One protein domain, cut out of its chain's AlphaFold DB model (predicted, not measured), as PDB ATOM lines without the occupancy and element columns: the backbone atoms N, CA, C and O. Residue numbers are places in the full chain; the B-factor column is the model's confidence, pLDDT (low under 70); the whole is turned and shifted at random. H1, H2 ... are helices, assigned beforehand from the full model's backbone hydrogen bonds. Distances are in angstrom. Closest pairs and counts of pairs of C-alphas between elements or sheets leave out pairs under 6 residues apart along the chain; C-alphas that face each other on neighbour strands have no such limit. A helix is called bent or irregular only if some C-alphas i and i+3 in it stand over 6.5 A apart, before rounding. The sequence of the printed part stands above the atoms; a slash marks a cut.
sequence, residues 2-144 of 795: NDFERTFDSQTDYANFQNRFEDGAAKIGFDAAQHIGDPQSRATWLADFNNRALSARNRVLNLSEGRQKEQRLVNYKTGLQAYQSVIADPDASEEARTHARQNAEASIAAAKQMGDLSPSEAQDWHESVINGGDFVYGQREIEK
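This is residues 2 to 144 of the 795 residues of the protein "Phage_lysozyme2 domain-containing protein" of bacterium M00.F.Ca.ET.156.01.1.1 (UniProt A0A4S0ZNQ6). One long helix, H3, makes the axis of a rod; H2 folds back along its first part with short H1 beside them, and H4 and H5 join its other end in an up-and-down bundle, each helix running against the one before. The printed part has 143 residues, five named helices, H1 to H5 in chain order, and no named strand. It is all helix and extended, with a radius of gyration of the C-alphas of 24.7 A, spanning 86 by 24 by 20 A.

H3, residues 39 to 87, is the hub. H2, residues 14 to 34, touches it opposite ways, closest C-alphas Tyr 14 and Ser 64, 5.1 A. H1, residues 2 to 10, only just touches H3, with 3 pairs of C-alphas within 8 A, closest Glu 5 and Ala 56, 6.8 A. H4, residues 94 to 113, touches H3 residues 73 to 87 alone, closest C-alphas Ile 87 and Arg 97, 4.8 A. H5, residues 119 to 144, touches H4 opposite ways, closest C-alphas Ile 108 and Ala 122, 6.0 A. Every O i to N i+4 pair is within hydrogen-bond range in H3 and H4, but 2 of 5 in H1 (O i to N i+3: 4 of 6), 15 of 17 in H2 and 21 of 22 in H5.

H3 runs 70.2 A from C-alpha 39 at (-49.188, -22.232, -32.944); H5, 36.7 A long, ends with C-alpha 144 at (-36.798, -46.838, 47.751). H2, 31.0 A, is irregular: C-alphas 15 and 18 are 7.5 A apart.

The farthest C-alphas, Asp 38 and Lys 144, are 86.4 A apart. The printed part has no cut, no link is long, and no printed residue is under 70 in pLDDT.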
ATOM      1  N   ASN A   2     -45.770 -19.955  -9.803       83.00
ATOM      2  CA  ASN A   2     -45.176 -19.680  -8.482       83.00
ATOM      3  C   ASN A   2     -46.210 -19.641  -7.339       83.00
ATOM      4  O   ASN A   2     -45.967 -20.205  -6.279       83.00
ATOM      5  N   ASP A   3     -47.385 -19.042  -7.561       87.00
ATOM      6  CA  ASP A   3     -48.442 -19.026  -6.536       87.00
ATOM      7  C   ASP A   3     -49.053 -20.410  -6.294       87.00
ATOM      8  O   ASP A   3     -49.430 -20.721  -5.172       87.00
ATOM      9  N   PHE A   4     -49.096 -21.262  -7.323       90.31
ATOM     10  CA  PHE A   4     -49.538 -22.653  -7.200       90.31
ATOM     11  C   PHE A   4     -48.540 -23.481  -6.380       90.31
ATOM     12  O   PHE A   4     -48.953 -24.217  -5.490       90.31
ATOM     13  N   GLU A   5     -47.238 -23.301  -6.612       88.38
ATOM     14  CA  GLU A   5     -46.173 -23.933  -5.825       88.38
ATOM     15  C   GLU A   5     -46.278 -23.580  -4.333       88.38
ATOM     16  O   GLU A   5     -46.293 -24.475  -3.495       88.38
ATOM     17  N   ARG A   6     -46.477 -22.297  -3.998       87.94
ATOM     18  CA  ARG A   6     -46.643 -21.841  -2.603       87.94
ATOM     19  C   ARG A   6     -47.840 -22.459  -1.883       87.94
ATOM     20  O   ARG A   6     -47.860 -22.498  -0.658       87.94
ATOM     21  N   THR A   7     -48.847 -22.957  -2.607       89.56
ATOM     22  CA  THR A   7     -49.984 -23.622  -1.950       89.56
ATOM     23  C   THR A   7     -49.580 -24.905  -1.228       89.56
ATOM     24  O   THR A   7     -50.315 -25.326  -0.339       89.56
ATOM     25  N   PHE A   8     -48.446 -25.521  -1.577       89.69
ATOM     26  CA  PHE A   8     -47.947 -26.742  -0.938       89.69
ATOM     27  C   PHE A   8     -47.255 -26.479   0.408       89.69
ATOM     28  O   PHE A   8     -47.155 -27.401   1.216       89.69
ATOM     29  N   ASP A   9     -46.863 -25.234   0.700       84.19
ATOM     30  CA  ASP A   9     -46.183 -24.871   1.955       84.19
ATOM     31  C   ASP A   9     -47.076 -25.055   3.197       84.19
ATOM     32  O   ASP A   9     -46.570 -25.280   4.296       84.19
ATOM     33  N   SER A  10     -48.402 -24.971   3.033       79.81
ATOM     34  CA  SER A  10     -49.396 -25.041   4.117       79.81
ATOM     35  C   SER A  10     -50.197 -26.347   4.163       79.81
ATOM     36  O   SER A  10     -51.137 -26.468   4.949       79.81
ATOM     37  N   GLN A  11     -49.861 -27.327   3.324       83.75
ATOM     38  CA  GLN A  11     -50.597 -28.588   3.215       83.75
ATOM     39  C   GLN A  11     -49.944 -29.705   4.034       83.75
ATOM     40  O   GLN A  11     -48.743 -29.680   4.279       83.75
ATOM     41  N   THR A  12     -50.739 -30.697   4.438       81.06
ATOM     42  CA  THR A  12     -50.304 -31.808   5.308       81.06
ATOM     43  C   THR A  12     -50.339 -33.184   4.635       81.06
ATOM     44  O   THR A  12     -49.796 -34.145   5.171       81.06
ATOM     45  N   ASP A  13     -50.938 -33.298   3.446       85.00
ATOM     46  CA  ASP A  13     -51.037 -34.552   2.685       85.00
ATOM     47  C   ASP A  13     -49.805 -34.776   1.792       85.00
ATOM     48  O   ASP A  13     -49.884 -34.782   0.561       85.00
ATOM     49  N   TYR A  14     -48.638 -34.898   2.429       85.38
ATOM     50  CA  TYR A  14     -47.336 -34.955   1.756       85.38
ATOM     51  C   TYR A  14     -47.227 -36.111   0.748       85.38
ATOM     52  O   TYR A  14     -46.597 -35.958  -0.300       85.38
ATOM     53  N   ALA A  15     -47.878 -37.247   1.024       82.31
ATOM     54  CA  ALA A  15     -47.844 -38.443   0.182       82.31
ATOM     55  C   ALA A  15     -48.446 -38.215  -1.218       82.31
ATOM     56  O   ALA A  15     -48.009 -38.836  -2.183       82.31
ATOM     57  N   ASN A  16     -49.398 -37.284  -1.348       87.81
ATOM     58  CA  ASN A  16     -50.061 -36.974  -2.617       87.81
ATOM     59  C   ASN A  16     -49.510 -35.721  -3.312       87.81
ATOM     60  O   ASN A  16     -50.060 -35.298  -4.331       87.81
ATOM     61  N   PHE A  17     -48.433 -35.113  -2.798       90.81
ATOM     62  CA  PHE A  17     -47.876 -33.880  -3.368       90.81
ATOM     63  C   PHE A  17     -47.495 -34.036  -4.841       90.81
ATOM     64  O   PHE A  17     -47.761 -33.128  -5.622       90.81
ATOM     65  N   GLN A  18     -46.949 -35.192  -5.238       88.19
ATOM     66  CA  GLN A  18     -46.596 -35.461  -6.632       88.19
ATOM     67  C   GLN A  18     -47.823 -35.421  -7.548       88.19
ATOM     68  O   GLN A  18     -47.870 -34.604  -8.465       88.19
ATOM     69  N   ASN A  19     -48.827 -36.255  -7.262       90.06
ATOM     70  CA  ASN A  19     -50.040 -36.369  -8.075       90.06
ATOM     71  C   ASN A  19     -50.754 -35.014  -8.181       90.06
ATOM     72  O   ASN A  19     -51.101 -34.555  -9.265       90.06
ATOM     73  N   ARG A  20     -50.886 -34.310  -7.051       89.69
ATOM     74  CA  ARG A  20     -51.540 -32.997  -6.999       89.69
ATOM     75  C   ARG A  20     -50.768 -31.922  -7.755       89.69
ATOM     76  O   ARG A  20     -51.381 -31.037  -8.353       89.69
ATOM     77  N   PHE A  21     -49.438 -31.968  -7.708       93.25
ATOM     78  CA  PHE A  21     -48.605 -31.045  -8.461       93.25
ATOM     79  C   PHE A  21     -48.726 -31.300  -9.965       93.25
ATOM     80  O   PHE A  21     -48.904 -30.346 -10.720       93.25
ATOM     81  N   GLU A  22     -48.659 -32.562 -10.393       90.62
ATOM     82  CA  GLU A  22     -48.763 -32.958 -11.801       90.62
ATOM     83  C   GLU A  22     -50.124 -32.566 -12.398       90.62
ATOM     84  O   GLU A  22     -50.158 -31.899 -13.437       90.62
ATOM     85  N   ASP A  23     -51.224 -32.841 -11.693       92.25
ATOM     86  CA  ASP A  23     -52.581 -32.461 -12.112       92.25
ATOM     87  C   ASP A  23     -52.756 -30.939 -12.221       92.25
ATOM     88  O   ASP A  23     -53.278 -30.411 -13.212       92.25
ATOM     89  N   GLY A  24     -52.306 -30.198 -11.204       91.94
ATOM     90  CA  GLY A  24     -52.439 -28.743 -11.187       91.94
ATOM     91  C   GLY A  24     -51.536 -28.050 -12.210       91.94
ATOM     92  O   GLY A  24     -51.967 -27.096 -12.860       91.94
ATOM     93  N   ALA A  25     -50.313 -28.548 -12.419       92.25
ATOM     94  CA  ALA A  25     -49.403 -28.038 -13.439       92.25
ATOM     95  C   ALA A  25     -49.942 -28.289 -14.856       92.25
ATOM     96  O   ALA A  25     -49.885 -27.381 -15.690       92.25
ATOM     97  N   ALA A  26     -50.513 -29.473 -15.116       91.06
ATOM     98  CA  ALA A  26     -51.145 -29.805 -16.391       91.06
ATOM     99  C   ALA A  26     -52.318 -28.865 -16.707       91.06
ATOM    100  O   ALA A  26     -52.401 -28.333 -17.816       91.06
ATOM    101  N   LYS A  27     -53.175 -28.585 -15.715       92.62
ATOM    102  CA  LYS A  27     -54.290 -27.640 -15.858       92.62
ATOM    103  C   LYS A  27     -53.812 -26.216 -16.156       92.62
ATOM    104  O   LYS A  27     -54.269 -25.608 -17.117       92.62
ATOM    105  N   ILE A  28     -52.848 -25.705 -15.383       92.06
ATOM    106  CA  ILE A  28     -52.287 -24.355 -15.581       92.06
ATOM    107  C   ILE A  28     -51.649 -24.224 -16.969       92.06
ATOM    108  O   ILE A  28     -51.827 -23.202 -17.633       92.06
ATOM    109  N   GLY A  29     -50.900 -25.242 -17.403       90.69
ATOM    110  CA  GLY A  29     -50.266 -25.263 -18.718       90.69
ATOM    111  C   GLY A  29     -51.284 -25.271 -19.856       90.69
ATOM    112  O   GLY A  29     -51.134 -24.509 -20.812       90.69
ATOM    113  N   PHE A  30     -52.335 -26.089 -19.734       90.19
ATOM    114  CA  PHE A  30     -53.422 -26.169 -20.709       90.19
ATOM    115  C   PHE A  30     -54.184 -24.844 -20.828       90.19
ATOM    116  O   PHE A  30     -54.295 -24.314 -21.934       90.19
ATOM    117  N   ASP A  31     -54.633 -24.277 -19.704       91.31
ATOM    118  CA  ASP A  31     -55.422 -23.039 -19.673       91.31
ATOM    119  C   ASP A  31     -54.626 -21.857 -20.259       91.31
ATOM    120  O   ASP A  31     -55.112 -21.123 -21.118       91.31
ATOM    121  N   ALA A  32     -53.357 -21.699 -19.870       88.31
ATOM    122  CA  ALA A  32     -52.514 -20.612 -20.365       88.31
ATOM    123  C   ALA A  32     -52.159 -20.751 -21.858       88.31
ATOM    124  O   ALA A  32     -52.106 -19.749 -22.575       88.31
ATOM    125  N   ALA A  33     -51.963 -21.976 -22.359       87.50
ATOM    126  CA  ALA A  33     -51.652 -22.215 -23.768       87.50
ATOM    127  C   ALA A  33     -52.817 -21.868 -24.713       87.50
ATOM    128  O   ALA A  33     -52.571 -21.473 -25.857       87.50
ATOM    129  N   GLN A  34     -54.073 -21.965 -24.254       89.44
ATOM    130  CA  GLN A  34     -55.255 -21.594 -25.048       89.44
ATOM    131  C   GLN A  34     -55.291 -20.104 -25.413       89.44
ATOM    132  O   GLN A  34     -55.839 -19.738 -26.451       89.44
ATOM    133  N   HIS A  35     -54.663 -19.247 -24.605       90.81
ATOM    134  CA  HIS A  35     -54.618 -17.802 -24.837       90.81
ATOM    135  C   HIS A  35     -53.533 -17.364 -25.833       90.81
ATOM    136  O   HIS A  35     -53.469 -16.191 -26.199       90.81
ATOM    137  N   ILE A  36     -52.690 -18.287 -26.309       88.88
ATOM    138  CA  ILE A  36     -51.632 -18.003 -27.283       88.88
ATOM    139  C   ILE A  36     -52.145 -18.373 -28.676       88.88
ATOM    140  O   ILE A  36     -52.235 -19.554 -29.007       88.88
ATOM    141  N   GLY A  37     -52.509 -17.378 -29.489       84.31
ATOM    142  CA  GLY A  37     -53.127 -17.591 -30.807       84.31
ATOM    143  C   GLY A  37     -52.204 -18.211 -31.865       84.31
ATOM    144  O   GLY A  37     -52.674 -18.997 -32.683       84.31
ATOM    145  N   ASP A  38     -50.902 -17.901 -31.825       91.19
ATOM    146  CA  ASP A  38     -49.905 -18.416 -32.772       91.19
ATOM    147  C   ASP A  38     -49.418 -19.833 -32.384       91.19
ATOM    148  O   ASP A  38     -48.885 -20.009 -31.281       91.19
ATOM    149  N   PRO A  39     -49.555 -20.850 -33.261       86.69
ATOM    150  CA  PRO A  39     -49.188 -22.232 -32.944       86.69
ATOM    151  C   PRO A  39     -47.709 -22.432 -32.590       86.69
ATOM    152  O   PRO A  39     -47.397 -23.225 -31.699       86.69
ATOM    153  N   GLN A  40     -46.794 -21.720 -33.256       88.12
ATOM    154  CA  GLN A  40     -45.351 -21.885 -33.043       88.12
ATOM    155  C   GLN A  40     -44.901 -21.247 -31.721       88.12
ATOM    156  O   GLN A  40     -44.152 -21.854 -30.948       88.12
ATOM    157  N   SER A  41     -45.428 -20.063 -31.411       86.94
ATOM    158  CA  SER A  41     -45.248 -19.392 -30.121       86.94
ATOM    159  C   SER A  41     -45.864 -20.200 -28.979       86.94
ATOM    160  O   SER A  41     -45.251 -20.317 -27.920       86.94
ATOM    161  N   ARG A  42     -47.031 -20.828 -29.193       90.50
ATOM    162  CA  ARG A  42     -47.674 -21.717 -28.211       90.50
ATOM    163  C   ARG A  42     -46.814 -22.941 -27.907       90.50
ATOM    164  O   ARG A  42     -46.619 -23.260 -26.739       90.50
ATOM    165  N   ALA A  43     -46.278 -23.604 -28.934       86.50
ATOM    166  CA  ALA A  43     -45.397 -24.760 -28.763       86.50
ATOM    167  C   ALA A  43     -44.101 -24.391 -28.018       86.50
ATOM    168  O   ALA A  43     -43.686 -25.100 -27.101       86.50
ATOM    169  N   THR A  44     -43.504 -23.247 -28.363       89.12
ATOM    170  CA  THR A  44     -42.295 -22.728 -27.701       89.12
ATOM    171  C   THR A  44     -42.564 -22.378 -26.236       89.12
ATOM    172  O   THR A  44     -41.803 -22.767 -25.351       89.12
ATOM    173  N   TRP A  45     -43.680 -21.700 -25.957       92.69
ATOM    174  CA  TRP A  45     -44.091 -21.359 -24.597       92.69
ATOM    175  C   TRP A  45     -44.402 -22.602 -23.756       92.69
ATOM    176  O   TRP A  45     -43.992 -22.663 -22.602       92.69
ATOM    177  N   LEU A  46     -45.072 -23.612 -24.327       89.81
ATOM    178  CA  LEU A  46     -45.353 -24.882 -23.650       89.81
ATOM    179  C   LEU A  46     -44.064 -25.625 -23.275       89.81
ATOM    180  O   LEU A  46     -43.970 -26.152 -22.169       89.81
ATOM    181  N   ALA A  47     -43.057 -25.638 -24.152       88.06
ATOM    182  CA  ALA A  47     -41.758 -26.236 -23.843       88.06
ATOM    183  C   ALA A  47     -41.062 -25.521 -22.666       88.06
ATOM    184  O   ALA A  47     -40.587 -26.170 -21.732       88.06
ATOM    185  N   ASP A  48     -41.065 -24.186 -22.663       91.00
ATOM    186  CA  ASP A  48     -40.531 -23.372 -21.563       91.00
ATOM    187  C   ASP A  48     -41.344 -23.527 -20.260       91.00
ATOM    188  O   ASP A  48     -40.795 -23.613 -19.158       91.00
ATOM    189  N   PHE A  49     -42.672 -23.608 -20.359       92.81
ATOM    190  CA  PHE A  49     -43.553 -23.902 -19.232       92.81
ATOM    191  C   PHE A  49     -43.248 -25.274 -18.625       92.81
ATOM    192  O   PHE A  49     -43.072 -25.362 -17.412       92.81
ATOM    193  N   ASN A  50     -43.105 -26.319 -19.444       90.69
ATOM    194  CA  ASN A  50     -42.811 -27.675 -18.979       90.69
ATOM    195  C   ASN A  50     -41.461 -27.760 -18.250       90.69
ATOM    196  O   ASN A  50     -41.373 -28.397 -17.203       90.69
ATOM    197  N   ASN A  51     -40.428 -27.058 -18.728       90.25
ATOM    198  CA  ASN A  51     -39.132 -26.990 -18.039       90.25
ATOM    199  C   ASN A  51     -39.231 -26.302 -16.664       90.25
ATOM    200  O   ASN A  51     -38.647 -26.761 -15.673       90.25
ATOM    201  N   ARG A  52     -40.012 -25.218 -16.570       90.50
ATOM    202  CA  ARG A  52     -40.293 -24.543 -15.291       90.50
ATOM    203  C   ARG A  52     -41.133 -25.413 -14.361       90.50
ATOM    204  O   ARG A  52     -40.847 -25.462 -13.165       90.50
ATOM    205  N   ALA A  53     -42.121 -26.124 -14.901       89.94
ATOM    206  CA  ALA A  53     -42.959 -27.053 -14.156       89.94
ATOM    207  C   ALA A  53     -42.147 -28.226 -13.596       89.94
ATOM    208  O   ALA A  53     -42.324 -28.568 -12.434       89.94
ATOM    209  N   LEU A  54     -41.188 -28.764 -14.354       89.81
ATOM    210  CA  LEU A  54     -40.257 -29.793 -13.882       89.81
ATOM    211  C   LEU A  54     -39.400 -29.301 -12.704       89.81
ATOM    212  O   LEU A  54     -39.243 -29.999 -11.704       89.81
ATOM    213  N   SER A  55     -38.879 -28.075 -12.802       90.19
ATOM    214  CA  SER A  55     -38.079 -27.468 -11.733       90.19
ATOM    215  C   SER A  55     -38.903 -27.238 -10.461       90.19
ATOM    216  O   SER A  55     -38.425 -27.495  -9.359       90.19
ATOM    217  N   ALA A  56     -40.148 -26.776 -10.610       89.50
ATOM    218  CA  ALA A  56     -41.084 -26.610  -9.502       89.50
ATOM    219  C   ALA A  56     -41.530 -27.961  -8.912       89.50
ATOM    220  O   ALA A  56     -41.603 -28.086  -7.693       89.50
ATOM    221  N   ARG A  57     -41.708 -29.000  -9.742       90.62
ATOM    222  CA  ARG A  57     -41.998 -30.367  -9.286       90.62
ATOM    223  C   ARG A  57     -40.907 -30.858  -8.349       90.62
ATOM    224  O   ARG A  57     -41.209 -31.311  -7.257       90.62
ATOM    225  N   ASN A  58     -39.643 -30.722  -8.747       89.44
ATOM    226  CA  ASN A  58     -38.519 -31.168  -7.924       89.44
ATOM    227  C   ASN A  58     -38.459 -30.421  -6.580       89.44
ATOM    228  O   ASN A  58     -38.162 -31.035  -5.563       89.44
ATOM    229  N   ARG A  59     -38.793 -29.121  -6.542       90.94
ATOM    230  CA  ARG A  59     -38.879 -28.371  -5.275       90.94
ATOM    231  C   ARG A  59     -40.012 -28.867  -4.377       90.94
ATOM    232  O   ARG A  59     -39.784 -29.060  -3.189       90.94
ATOM    233  N   VAL A  60     -41.193 -29.129  -4.939       90.31
ATOM    234  CA  VAL A  60     -42.342 -29.671  -4.195       90.31
ATOM    235  C   VAL A  60     -42.084 -31.099  -3.706       90.31
ATOM    236  O   VAL A  60     -42.466 -31.435  -2.587       90.31
ATOM    237  N   LEU A  61     -41.395 -31.928  -4.494       88.56
ATOM    238  CA  LEU A  61     -40.981 -33.273  -4.082       88.56
ATOM    239  C   LEU A  61     -39.950 -33.219  -2.950       88.56
ATOM    240  O   LEU A  61     -40.160 -33.868  -1.932       88.56
ATOM    241  N   ASN A  62     -38.920 -32.375  -3.059       88.44
ATOM    242  CA  ASN A  62     -37.947 -32.172  -1.980       88.44
ATOM    243  C   ASN A  62     -38.618 -31.660  -0.691       88.44
ATOM    244  O   ASN A  62     -38.274 -32.098   0.406       88.44
ATOM    245  N   LEU A  63     -39.589 -30.745  -0.814       88.38
ATOM    246  CA  LEU A  63     -40.392 -30.274   0.316       88.38
ATOM    247  C   LEU A  63     -41.205 -31.421   0.932       88.38
ATOM    248  O   LEU A  63     -41.198 -31.576   2.151       88.38
ATOM    249  N   SER A  64     -41.874 -32.237   0.110       87.75
ATOM    250  CA  SER A  64     -42.626 -33.409   0.575       87.75
ATOM    251  C   SER A  64     -41.728 -34.396   1.320       87.75
ATOM    252  O   SER A  64     -42.044 -34.774   2.445       87.75
ATOM    253  N   GLU A  65     -40.582 -34.765   0.747       86.88
ATOM    254  CA  GLU A  65     -39.617 -35.677   1.369       86.88
ATOM    255  C   GLU A  65     -39.106 -35.136   2.711       86.88
ATOM    256  O   GLU A  65     -39.086 -35.869   3.704       86.88
ATOM    257  N   GLY A  66     -38.771 -33.841   2.772       86.62
ATOM    258  CA  GLY A  66     -38.367 -33.167   4.008       86.62
ATOM    259  C   GLY A  66     -39.455 -33.208   5.085       86.62
ATOM    260  O   GLY A  66     -39.186 -33.602   6.220       86.62
ATOM    261  N   ARG A  67     -40.706 -32.893   4.727       87.56
ATOM    262  CA  ARG A  67     -41.853 -32.929   5.653       87.56
ATOM    263  C   ARG A  67     -42.198 -34.342   6.120       87.56
ATOM    264  O   ARG A  67     -42.506 -34.549   7.292       87.56
ATOM    265  N   GLN A  68     -42.109 -35.335   5.237       86.38
ATOM    266  CA  GLN A  68     -42.301 -36.736   5.609       86.38
ATOM    267  C   GLN A  68     -41.211 -37.215   6.574       86.38
ATOM    268  O   GLN A  68     -41.521 -37.923   7.532       86.38
ATOM    269  N   LYS A  69     -39.953 -36.805   6.363       88.62
ATOM    270  CA  LYS A  69     -38.857 -37.067   7.304       88.62
ATOM    271  C   LYS A  69     -39.116 -36.417   8.666       88.62
ATOM    272  O   LYS A  69     -38.998 -37.100   9.680       88.62
ATOM    273  N   GLU A  70     -39.529 -35.149   8.706       87.38
ATOM    274  CA  GLU A  70     -39.911 -34.464   9.955       87.38
ATOM    275  C   GLU A  70     -41.010 -35.232  10.709       87.38
ATOM    276  O   GLU A  70     -40.866 -35.506  11.901       87.38
ATOM    277  N   GLN A  71     -42.070 -35.657  10.014       87.25
ATOM    278  CA  GLN A  71     -43.159 -36.423  10.624       87.25
ATOM    279  C   GLN A  71     -42.687 -37.781  11.169       87.25
ATOM    280  O   GLN A  71     -43.096 -38.181  12.262       87.25
ATOM    281  N   ARG A  72     -41.811 -38.494  10.445       90.75
ATOM    282  CA  ARG A  72     -41.219 -39.751  10.934       90.75
ATOM    283  C   ARG A  72     -40.373 -39.527  12.182       90.75
ATOM    284  O   ARG A  72     -40.535 -40.268  13.146       90.75
ATOM    285  N   LEU A  73     -39.535 -38.490  12.205       90.12
ATOM    286  CA  LEU A  73     -38.721 -38.139  13.375       90.12
ATOM    287  C   LEU A  73     -39.582 -37.829  14.606       90.12
ATOM    288  O   LEU A  73     -39.259 -38.288  15.702       90.12
ATOM    289  N   VAL A  74     -40.700 -37.116  14.434       90.62
ATOM    290  CA  VAL A  74     -41.675 -36.885  15.514       90.62
ATOM    291  C   VAL A  74     -42.252 -38.208  16.019       90.62
ATOM    292  O   VAL A  74     -42.285 -38.435  17.227       90.62
ATOM    293  N   ASN A  75     -42.655 -39.107  15.118       89.81
ATOM    294  CA  ASN A  75     -43.216 -40.403  15.498       89.81
ATOM    295  C   ASN A  75     -42.195 -41.278  16.241       89.81
ATOM    296  O   ASN A  75     -42.532 -41.853  17.277       89.81
ATOM    297  N   TYR A  76     -40.947 -41.337  15.759       92.62
ATOM    298  CA  TYR A  76     -39.874 -42.047  16.453       92.62
ATOM    299  C   TYR A  76     -39.641 -41.465  17.846       92.62
ATOM    300  O   TYR A  76     -39.578 -42.219  18.812       92.62
ATOM    301  N   LYS A  77     -39.574 -40.135  17.973       92.50
ATOM    302  CA  LYS A  77     -39.376 -39.470  19.265       92.50
ATOM    303  C   LYS A  77     -40.497 -39.795  20.254       92.50
ATOM    304  O   LYS A  77     -40.205 -40.144  21.392       92.50
ATOM    305  N   THR A  78     -41.756 -39.738  19.822       93.31
ATOM    306  CA  THR A  78     -42.912 -40.096  20.661       93.31
ATOM    307  C   THR A  78     -42.856 -41.559  21.109       93.31
ATOM    308  O   THR A  78     -43.057 -41.850  22.286       93.31
ATOM    309  N   GLY A  79     -42.536 -42.486  20.198       93.19
ATOM    310  CA  GLY A  79     -42.389 -43.906  20.536       93.19
ATOM    311  C   GLY A  79     -41.245 -44.159  21.520       93.19
ATOM    312  O   GLY A  79     -41.413 -44.870  22.507       93.19
ATOM    313  N   LEU A  80     -40.100 -43.510  21.307       94.62
ATOM    314  CA  LEU A  80     -38.943 -43.616  22.190       94.62
ATOM    315  C   LEU A  80     -39.202 -43.042  23.583       94.62
ATOM    316  O   LEU A  80     -38.742 -43.619  24.560       94.62
ATOM    317  N   GLN A  81     -39.982 -41.965  23.698       93.88
ATOM    318  CA  GLN A  81     -40.419 -41.443  24.996       93.88
ATOM    319  C   GLN A  81     -41.314 -42.436  25.749       93.88
ATOM    320  O   GLN A  81     -41.196 -42.566  26.969       93.88
ATOM    321  N   ALA A  82     -42.182 -43.166  25.039       93.81
ATOM    322  CA  ALA A  82     -42.984 -44.225  25.648       93.81
ATOM    323  C   ALA A  82     -42.097 -45.369  26.164       93.81
ATOM    324  O   ALA A  82     -42.262 -45.798  27.305       93.81
ATOM    325  N   TYR A  83     -41.102 -45.805  25.382       95.44
ATOM    326  CA  TYR A  83     -40.146 -46.823  25.831       95.44
ATOM    327  C   TYR A  83     -39.290 -46.341  27.004       95.44
ATOM    328  O   TYR A  83     -39.173 -47.062  27.988       95.44
ATOM    329  N   GLN A  84     -38.769 -45.111  26.957       95.19
ATOM    330  CA  GLN A  84     -38.024 -44.507  28.065       95.19
ATOM    331  C   GLN A  84     -38.844 -44.498  29.356       95.19
ATOM    332  O   GLN A  84     -38.314 -44.803  30.420       95.19
ATOM    333  N   SER A  85     -40.137 -44.174  29.264       94.00
ATOM    334  CA  SER A  85     -41.035 -44.151  30.421       94.00
ATOM    335  C   SER A  85     -41.185 -45.535  31.051       94.00
ATOM    336  O   SER A  85     -41.161 -45.633  32.272       94.00
ATOM    337  N   VAL A  86     -41.279 -46.594  30.236       93.75
ATOM    338  CA  VAL A  86     -41.323 -47.986  30.719       93.75
ATOM    339  C   VAL A  86     -39.982 -48.409  31.318       93.75
ATOM    340  O   VAL A  86     -39.963 -49.036  32.370       93.75
ATOM    341  N   ILE A  87     -38.858 -48.053  30.686       92.44
ATOM    342  CA  ILE A  87     -37.506 -48.354  31.190       92.44
ATOM    343  C   ILE A  87     -37.289 -47.702  32.562       92.44
ATOM    344  O   ILE A  87     -36.799 -48.353  33.479       92.44
ATOM    345  N   ALA A  88     -37.701 -46.441  32.709       93.06
ATOM    346  CA  ALA A  88     -37.567 -45.655  33.930       93.06
ATOM    347  C   ALA A  88     -38.534 -46.069  35.057       93.06
ATOM    348  O   ALA A  88     -38.430 -45.550  36.173       93.06
ATOM    349  N   ASP A  89     -39.520 -46.925  34.783       89.75
ATOM    350  CA  ASP A  89     -40.560 -47.302  35.738       89.75
ATOM    351  C   ASP A  89     -40.103 -48.470  36.635       89.75
ATOM    352  O   ASP A  89     -39.891 -49.590  36.144       89.75
ATOM    353  N   PRO A  90     -39.944 -48.241  37.954       82.94
ATOM    354  CA  PRO A  90     -39.549 -49.294  38.871       82.94
ATOM    355  C   PRO A  90     -40.627 -50.355  39.096       82.94
ATOM    356  O   PRO A  90     -40.297 -51.473  39.489       82.94
ATOM    357  N   ASP A  91     -41.889 -50.041  38.808       83.19
ATOM    358  CA  ASP A  91     -43.013 -50.951  39.012       83.19
ATOM    359  C   ASP A  91     -43.335 -51.763  37.738       83.19
ATOM    360  O   ASP A  91     -44.103 -52.726  37.783       83.19
ATOM    361  N   ALA A  92     -42.704 -51.436  36.602       82.75
ATOM    362  CA  ALA A  92     -42.754 -52.262  35.400       82.75
ATOM    363  C   ALA A  92     -42.086 -53.632  35.633       82.75
ATOM    364  O   ALA A  92     -41.149 -53.773  36.424       82.75
ATOM    365  N   SER A  93     -42.530 -54.668  34.915       78.69
ATOM    366  CA  SER A  93     -41.856 -55.968  34.974       78.69
ATOM    367  C   SER A  93     -40.480 -55.914  34.297       78.69
ATOM    368  O   SER A  93     -40.245 -55.133  33.371       78.69
ATOM    369  N   GLU A  94     -39.568 -56.785  34.733       75.44
ATOM    370  CA  GLU A  94     -38.248 -56.987  34.109       75.44
ATOM    371  C   GLU A  94     -38.375 -57.261  32.601       75.44
ATOM    372  O   GLU A  94     -37.660 -56.694  31.770       75.44
ATOM    373  N   GLU A  95     -39.358 -58.089  32.247       79.00
ATOM    374  CA  GLU A  95     -39.706 -58.428  30.873       79.00
ATOM    375  C   GLU A  95     -40.169 -57.191  30.097       79.00
ATOM    376  O   GLU A  95     -39.718 -56.979  28.972       79.00
ATOM    377  N   ALA A  96     -41.028 -56.348  30.678       85.12
ATOM    378  CA  ALA A  96     -41.517 -55.135  30.027       85.12
ATOM    379  C   ALA A  96     -40.386 -54.128  29.775       85.12
ATOM    380  O   ALA A  96     -40.288 -53.590  28.669       85.12
ATOM    381  N   ARG A  97     -39.491 -53.919  30.752       87.69
ATOM    382  CA  ARG A  97     -38.302 -53.065  30.581       87.69
ATOM    383  C   ARG A  97     -37.371 -53.598  29.498       87.69
ATOM    384  O   ARG A  97     -36.899 -52.834  28.659       87.69
ATOM    385  N   THR A  98     -37.151 -54.910  29.471       85.50
ATOM    386  CA  THR A  98     -36.305 -55.559  28.459       85.50
ATOM    387  C   THR A  98     -36.886 -55.404  27.056       85.50
ATOM    388  O   THR A  98     -36.172 -54.985  26.144       85.50
ATOM    389  N   HIS A  99     -38.188 -55.642  26.878       89.75
ATOM    390  CA  HIS A  99     -38.860 -55.405  25.598       89.75
ATOM    391  C   HIS A  99     -38.829 -53.924  25.200       89.75
ATOM    392  O   HIS A  99     -38.624 -53.609  24.029       89.75
ATOM    393  N   ALA A 100     -38.998 -52.999  26.149       92.88
ATOM    394  CA  ALA A 100     -38.907 -51.568  25.878       92.88
ATOM    395  C   ALA A 100     -37.506 -51.166  25.384       92.88
ATOM    396  O   ALA A 100     -37.412 -50.434  24.399       92.88
ATOM    397  N   ARG A 101     -36.431 -51.699  25.989       92.12
ATOM    398  CA  ARG A 101     -35.051 -51.499  25.507       92.12
ATOM    399  C   ARG A 101     -34.869 -52.021  24.084       92.12
ATOM    400  O   ARG A 101     -34.460 -51.263  23.209       92.12
ATOM    401  N   GLN A 102     -35.267 -53.267  23.827       92.50
ATOM    402  CA  GLN A 102     -35.163 -53.883  22.498       92.50
ATOM    403  C   GLN A 102     -35.940 -53.095  21.430       92.50
ATOM    404  O   GLN A 102     -35.432 -52.850  20.336       92.50
ATOM    405  N   ASN A 103     -37.157 -52.647  21.745       94.81
ATOM    406  CA  ASN A 103     -37.985 -51.877  20.818       94.81
ATOM    407  C   ASN A 103     -37.442 -50.461  20.570       94.81
ATOM    408  O   ASN A 103     -37.554 -49.943  19.452       94.81
ATOM    409  N   ALA A 104     -36.841 -49.836  21.585       94.94
ATOM    410  CA  ALA A 104     -36.162 -48.554  21.447       94.94
ATOM    411  C   ALA A 104     -34.910 -48.680  20.567       94.94
ATOM    412  O   ALA A 104     -34.747 -47.901  19.626       94.94
ATOM    413  N   GLU A 105     -34.078 -49.698  20.793       94.56
ATOM    414  CA  GLU A 105     -32.913 -49.995  19.953       94.56
ATOM    415  C   GLU A 105     -33.309 -50.270  18.500       94.56
ATOM    416  O   GLU A 105     -32.727 -49.690  17.582       94.56
ATOM    417  N   ALA A 106     -34.348 -51.082  18.281       94.56
ATOM    418  CA  ALA A 106     -34.870 -51.368  16.948       94.56
ATOM    419  C   ALA A 106     -35.388 -50.100  16.247       94.56
ATOM    420  O   ALA A 106     -35.107 -49.888  15.066       94.56
ATOM    421  N   SER A 107     -36.093 -49.224  16.972       94.75
ATOM    422  CA  SER A 107     -36.582 -47.938  16.449       94.75
ATOM    423  C   SER A 107     -35.438 -47.009  16.032       94.75
ATOM    424  O   SER A 107     -35.473 -46.429  14.945       94.75
ATOM    425  N   ILE A 108     -34.395 -46.895  16.862       94.56
ATOM    426  CA  ILE A 108     -33.207 -46.078  16.570       94.56
ATOM    427  C   ILE A 108     -32.441 -46.654  15.371       94.56
ATOM    428  O   ILE A 108     -32.039 -45.911  14.472       94.56
ATOM    429  N   ALA A 109     -32.275 -47.979  15.315       93.94
ATOM    430  CA  ALA A 109     -31.620 -48.660  14.204       93.94
ATOM    431  C   ALA A 109     -32.380 -48.466  12.881       93.94
ATOM    432  O   ALA A 109     -31.755 -48.175  11.859       93.94
ATOM    433  N   ALA A 110     -33.715 -48.548  12.901       91.88
ATOM    434  CA  ALA A 110     -34.557 -48.305  11.732       91.88
ATOM    435  C   ALA A 110     -34.427 -46.859  11.223       91.88
ATOM    436  O   ALA A 110     -34.207 -46.644  10.029       91.88
ATOM    437  N   ALA A 111     -34.475 -45.869  12.120       92.06
ATOM    438  CA  ALA A 111     -34.301 -44.460  11.764       92.06
ATOM    439  C   ALA A 111     -32.908 -44.171  11.169       92.06
ATOM    440  O   ALA A 111     -32.781 -43.425  10.195       92.06
ATOM    441  N   LYS A 112     -31.860 -44.817  11.695       93.69
ATOM    442  CA  LYS A 112     -30.503 -44.763  11.131       93.69
ATOM    443  C   LYS A 112     -30.433 -45.408   9.742       93.69
ATOM    444  O   LYS A 112     -29.837 -44.837   8.834       93.69
ATOM    445  N   GLN A 113     -31.048 -46.577   9.555       91.38
ATOM    446  CA  GLN A 113     -31.039 -47.298   8.276       91.38
ATOM    447  C   GLN A 113     -31.788 -46.539   7.170       91.38
ATOM    448  O   GLN A 113     -31.368 -46.576   6.017       91.38
ATOM    449  N   MET A 114     -32.857 -45.818   7.518       88.38
ATOM    450  CA  MET A 114     -33.603 -44.966   6.584       88.38
ATOM    451  C   MET A 114     -32.888 -43.644   6.244       88.38
ATOM    452  O   MET A 114     -33.378 -42.894   5.404       88.38
ATOM    453  N   GLY A 115     -31.746 -43.336   6.873       88.19
ATOM    454  CA  GLY A 115     -31.059 -42.046   6.713       88.19
ATOM    455  C   GLY A 115     -31.784 -40.876   7.392       88.19
ATOM    456  O   GLY A 115     -31.485 -39.704   7.132       88.19
ATOM    457  N   ASP A 116     -32.747 -41.173   8.269       89.94
ATOM    458  CA  ASP A 116     -33.443 -40.158   9.050       89.94
ATOM    459  C   ASP A 116     -32.530 -39.612  10.163       89.94
ATOM    460  O   ASP A 116     -32.557 -38.404  10.401       89.94
ATOM    461  N   LEU A 117     -31.662 -40.459  10.741       92.56
ATOM    462  CA  LEU A 117     -30.635 -40.100  11.733       92.56
ATOM    463  C   LEU A 117     -29.211 -40.403  11.244       92.56
ATOM    464  O   LEU A 117     -28.948 -41.455  10.655       92.56
ATOM    465  N   SER A 118     -28.264 -39.520  11.561       93.75
ATOM    466  CA  SER A 118     -26.827 -39.792  11.461       93.75
ATOM    467  C   SER A 118     -26.353 -40.765  12.558       93.75
ATOM    468  O   SER A 118     -27.043 -40.960  13.562       93.75
ATOM    469  N   PRO A 119     -25.155 -41.372  12.429       92.94
ATOM    470  CA  PRO A 119     -24.601 -42.227  13.481       92.94
ATOM    471  C   PRO A 119     -24.464 -41.534  14.843       92.94
ATOM    472  O   PRO A 119     -24.704 -42.183  15.856       92.94
ATOM    473  N   SER A 120     -24.115 -40.241  14.860       93.69
ATOM    474  CA  SER A 120     -24.007 -39.454  16.096       93.69
ATOM    475  C   SER A 120     -25.378 -39.222  16.722       93.69
ATOM    476  O   SER A 120     -25.557 -39.494  17.900       93.69
ATOM    477  N   GLU A 121     -26.374 -38.808  15.933       92.81
ATOM    478  CA  GLU A 121     -27.731 -38.574  16.451       92.81
ATOM    479  C   GLU A 121     -28.370 -39.868  16.971       92.81
ATOM    480  O   GLU A 121     -29.050 -39.856  17.993       92.81
ATOM    481  N   ALA A 122     -28.126 -41.000  16.305       92.38
ATOM    482  CA  ALA A 122     -28.573 -42.304  16.785       92.38
ATOM    483  C   ALA A 122     -27.928 -42.676  18.133       92.38
ATOM    484  O   ALA A 122     -28.604 -43.241  18.993       92.38
ATOM    485  N   GLN A 123     -26.649 -42.342  18.336       91.38
ATOM    486  CA  GLN A 123     -25.969 -42.528  19.620       91.38
ATOM    487  C   GLN A 123     -26.536 -41.594  20.698       91.38
ATOM    488  O   GLN A 123     -26.818 -42.062  21.797       91.38
ATOM    489  N   ASP A 124     -26.778 -40.320  20.382       92.12
ATOM    490  CA  ASP A 124     -27.385 -39.361  21.315       92.12
ATOM    491  C   ASP A 124     -28.792 -39.804  21.744       92.12
ATOM    492  O   ASP A 124     -29.185 -39.665  22.903       92.12
ATOM    493  N   TRP A 125     -29.564 -40.376  20.814       93.75
ATOM    494  CA  TRP A 125     -30.887 -40.928  21.102       93.75
ATOM    495  C   TRP A 125     -30.801 -42.186  21.965       93.75
ATOM    496  O   TRP A 125     -31.595 -42.329  22.891       93.75
ATOM    497  N   HIS A 126     -29.832 -43.068  21.709       92.62
ATOM    498  CA  HIS A 126     -29.586 -44.240  22.549       92.62
ATOM    499  C   HIS A 126     -29.197 -43.830  23.978       92.62
ATOM    500  O   HIS A 126     -29.812 -44.301  24.933       92.62
ATOM    501  N   GLU A 127     -28.259 -42.891  24.122       90.44
ATOM    502  CA  GLU A 127     -27.837 -42.336  25.413       90.44
ATOM    503  C   GLU A 127     -29.019 -41.708  26.166       90.44
ATOM    504  O   GLU A 127     -29.238 -41.971  27.346       90.44
ATOM    505  N   SER A 128     -29.836 -40.907  25.481       90.56
ATOM    506  CA  SER A 128     -30.984 -40.232  26.092       90.56
ATOM    507  C   SER A 128     -32.081 -41.203  26.542       90.56
ATOM    508  O   SER A 128     -32.628 -41.059  27.634       90.56
ATOM    509  N   VAL A 129     -32.410 -42.197  25.714       92.62
ATOM    510  CA  VAL A 129     -33.575 -43.075  25.919       92.62
ATOM    511  C   VAL A 129     -33.237 -44.260  26.814       92.62
ATOM    512  O   VAL A 129     -33.965 -44.516  27.770       92.62
ATOM    513  N   ILE A 130     -32.148 -44.973  26.513       90.38
ATOM    514  CA  ILE A 130     -31.754 -46.187  27.235       90.38
ATOM    515  C   ILE A 130     -31.012 -45.793  28.511       90.38
ATOM    516  O   ILE A 130     -31.567 -45.943  29.597       90.38
ATOM    517  N   ASN A 131     -29.828 -45.179  28.390       89.19
ATOM    518  CA  ASN A 131     -29.012 -44.814  29.556       89.19
ATOM    519  C   ASN A 131     -29.717 -43.770  30.433       89.19
ATOM    520  O   ASN A 131     -29.667 -43.849  31.658       89.19
ATOM    521  N   GLY A 132     -30.425 -42.811  29.828       90.25
ATOM    522  CA  GLY A 132     -31.259 -41.861  30.561       90.25
ATOM    523  C   GLY A 132     -32.451 -42.518  31.264       90.25
ATOM    524  O   GLY A 132     -32.766 -42.140  32.390       90.25
ATOM    525  N   GLY A 133     -33.087 -43.516  30.644       91.62
ATOM    526  CA  GLY A 133     -34.146 -44.312  31.273       91.62
ATOM    527  C   GLY A 133     -33.630 -45.123  32.465       91.62
ATOM    528  O   GLY A 133     -34.177 -45.008  33.559       91.62
ATOM    529  N   ASP A 134     -32.540 -45.872  32.277       90.06
ATOM    530  CA  ASP A 134     -31.906 -46.691  33.319       90.06
ATOM    531  C   ASP A 134     -31.360 -45.828  34.470       90.06
ATOM    532  O   ASP A 134     -31.441 -46.210  35.636       90.06
ATOM    533  N   PHE A 135     -30.865 -44.621  34.176       92.69
ATOM    534  CA  PHE A 135     -30.456 -43.662  35.201       92.69
ATOM    535  C   PHE A 135     -31.638 -43.206  36.068       92.69
ATOM    536  O   PHE A 135     -31.525 -43.201  37.292       92.69
ATOM    537  N   VAL A 136     -32.778 -42.851  35.459       93.44
ATOM    538  CA  VAL A 136     -33.988 -42.450  36.203       93.44
ATOM    539  C   VAL A 136     -34.566 -43.625  36.993       93.44
ATOM    540  O   VAL A 136     -34.964 -43.443  38.143       93.44
ATOM    541  N   TYR A 137     -34.570 -44.829  36.417       90.69
ATOM    542  CA  TYR A 137     -34.905 -46.055  37.143       90.69
ATOM    543  C   TYR A 137     -33.998 -46.221  38.371       90.69
ATOM    544  O   TYR A 137     -34.492 -46.380  39.485       90.69
ATOM    545  N   GLY A 138     -32.684 -46.064  38.196       89.06
ATOM    546  CA  GLY A 138     -31.711 -46.128  39.280       89.06
ATOM    547  C   GLY A 138     -31.943 -45.101  40.386       89.06
ATOM    548  O   GLY A 138     -31.838 -45.445  41.561       89.06
ATOM    549  N   GLN A 139     -32.305 -43.859  40.045       92.06
ATOM    550  CA  GLN A 139     -32.682 -42.848  41.041       92.06
ATOM    551  C   GLN A 139     -33.891 -43.303  41.864       92.06
ATOM    552  O   GLN A 139     -33.849 -43.248  43.087       92.06
ATOM    553  N   ARG A 140     -34.937 -43.814  41.210       90.62
ATOM    554  CA  ARG A 140     -36.156 -44.278  41.889       90.62
ATOM    555  C   ARG A 140     -35.916 -45.517  42.754       90.62
ATOM    556  O   ARG A 140     -36.487 -45.631  43.834       90.62
ATOM    557  N   GLU A 141     -35.051 -46.428  42.318       85.25
ATOM    558  CA  GLU A 141     -34.630 -47.572  43.135       85.25
ATOM    559  C   GLU A 141     -33.845 -47.122  44.374       85.25
ATOM    560  O   GLU A 141     -34.058 -47.657  45.458       85.25
ATOM    561  N   ILE A 142     -32.989 -46.103  44.247       86.75
ATOM    562  CA  ILE A 142     -32.251 -45.510  45.373       86.75
ATOM    563  C   ILE A 142     -33.185 -44.780  46.347       86.75
ATOM    564  O   ILE A 142     -32.980 -44.867  47.555       86.75
ATOM    565  N   GLU A 143     -34.215 -44.084  45.859       85.50
ATOM    566  CA  GLU A 143     -35.242 -43.463  46.712       85.50
ATOM    567  C   GLU A 143     -35.959 -44.509  47.581       85.50
ATOM    568  O   GLU A 143     -36.249 -44.249  48.752       85.50
ATOM    569  N   LYS A 144     -36.214 -45.701  47.024       79.44
ATOM    570  CA  LYS A 144     -36.798 -46.838  47.751       79.44
ATOM    571  C   LYS A 144     -35.787 -47.492  48.708       79.44
ATOM    572  O   LYS A 144     -36.144 -47.819  49.837       79.44
TER     573      LYS A 144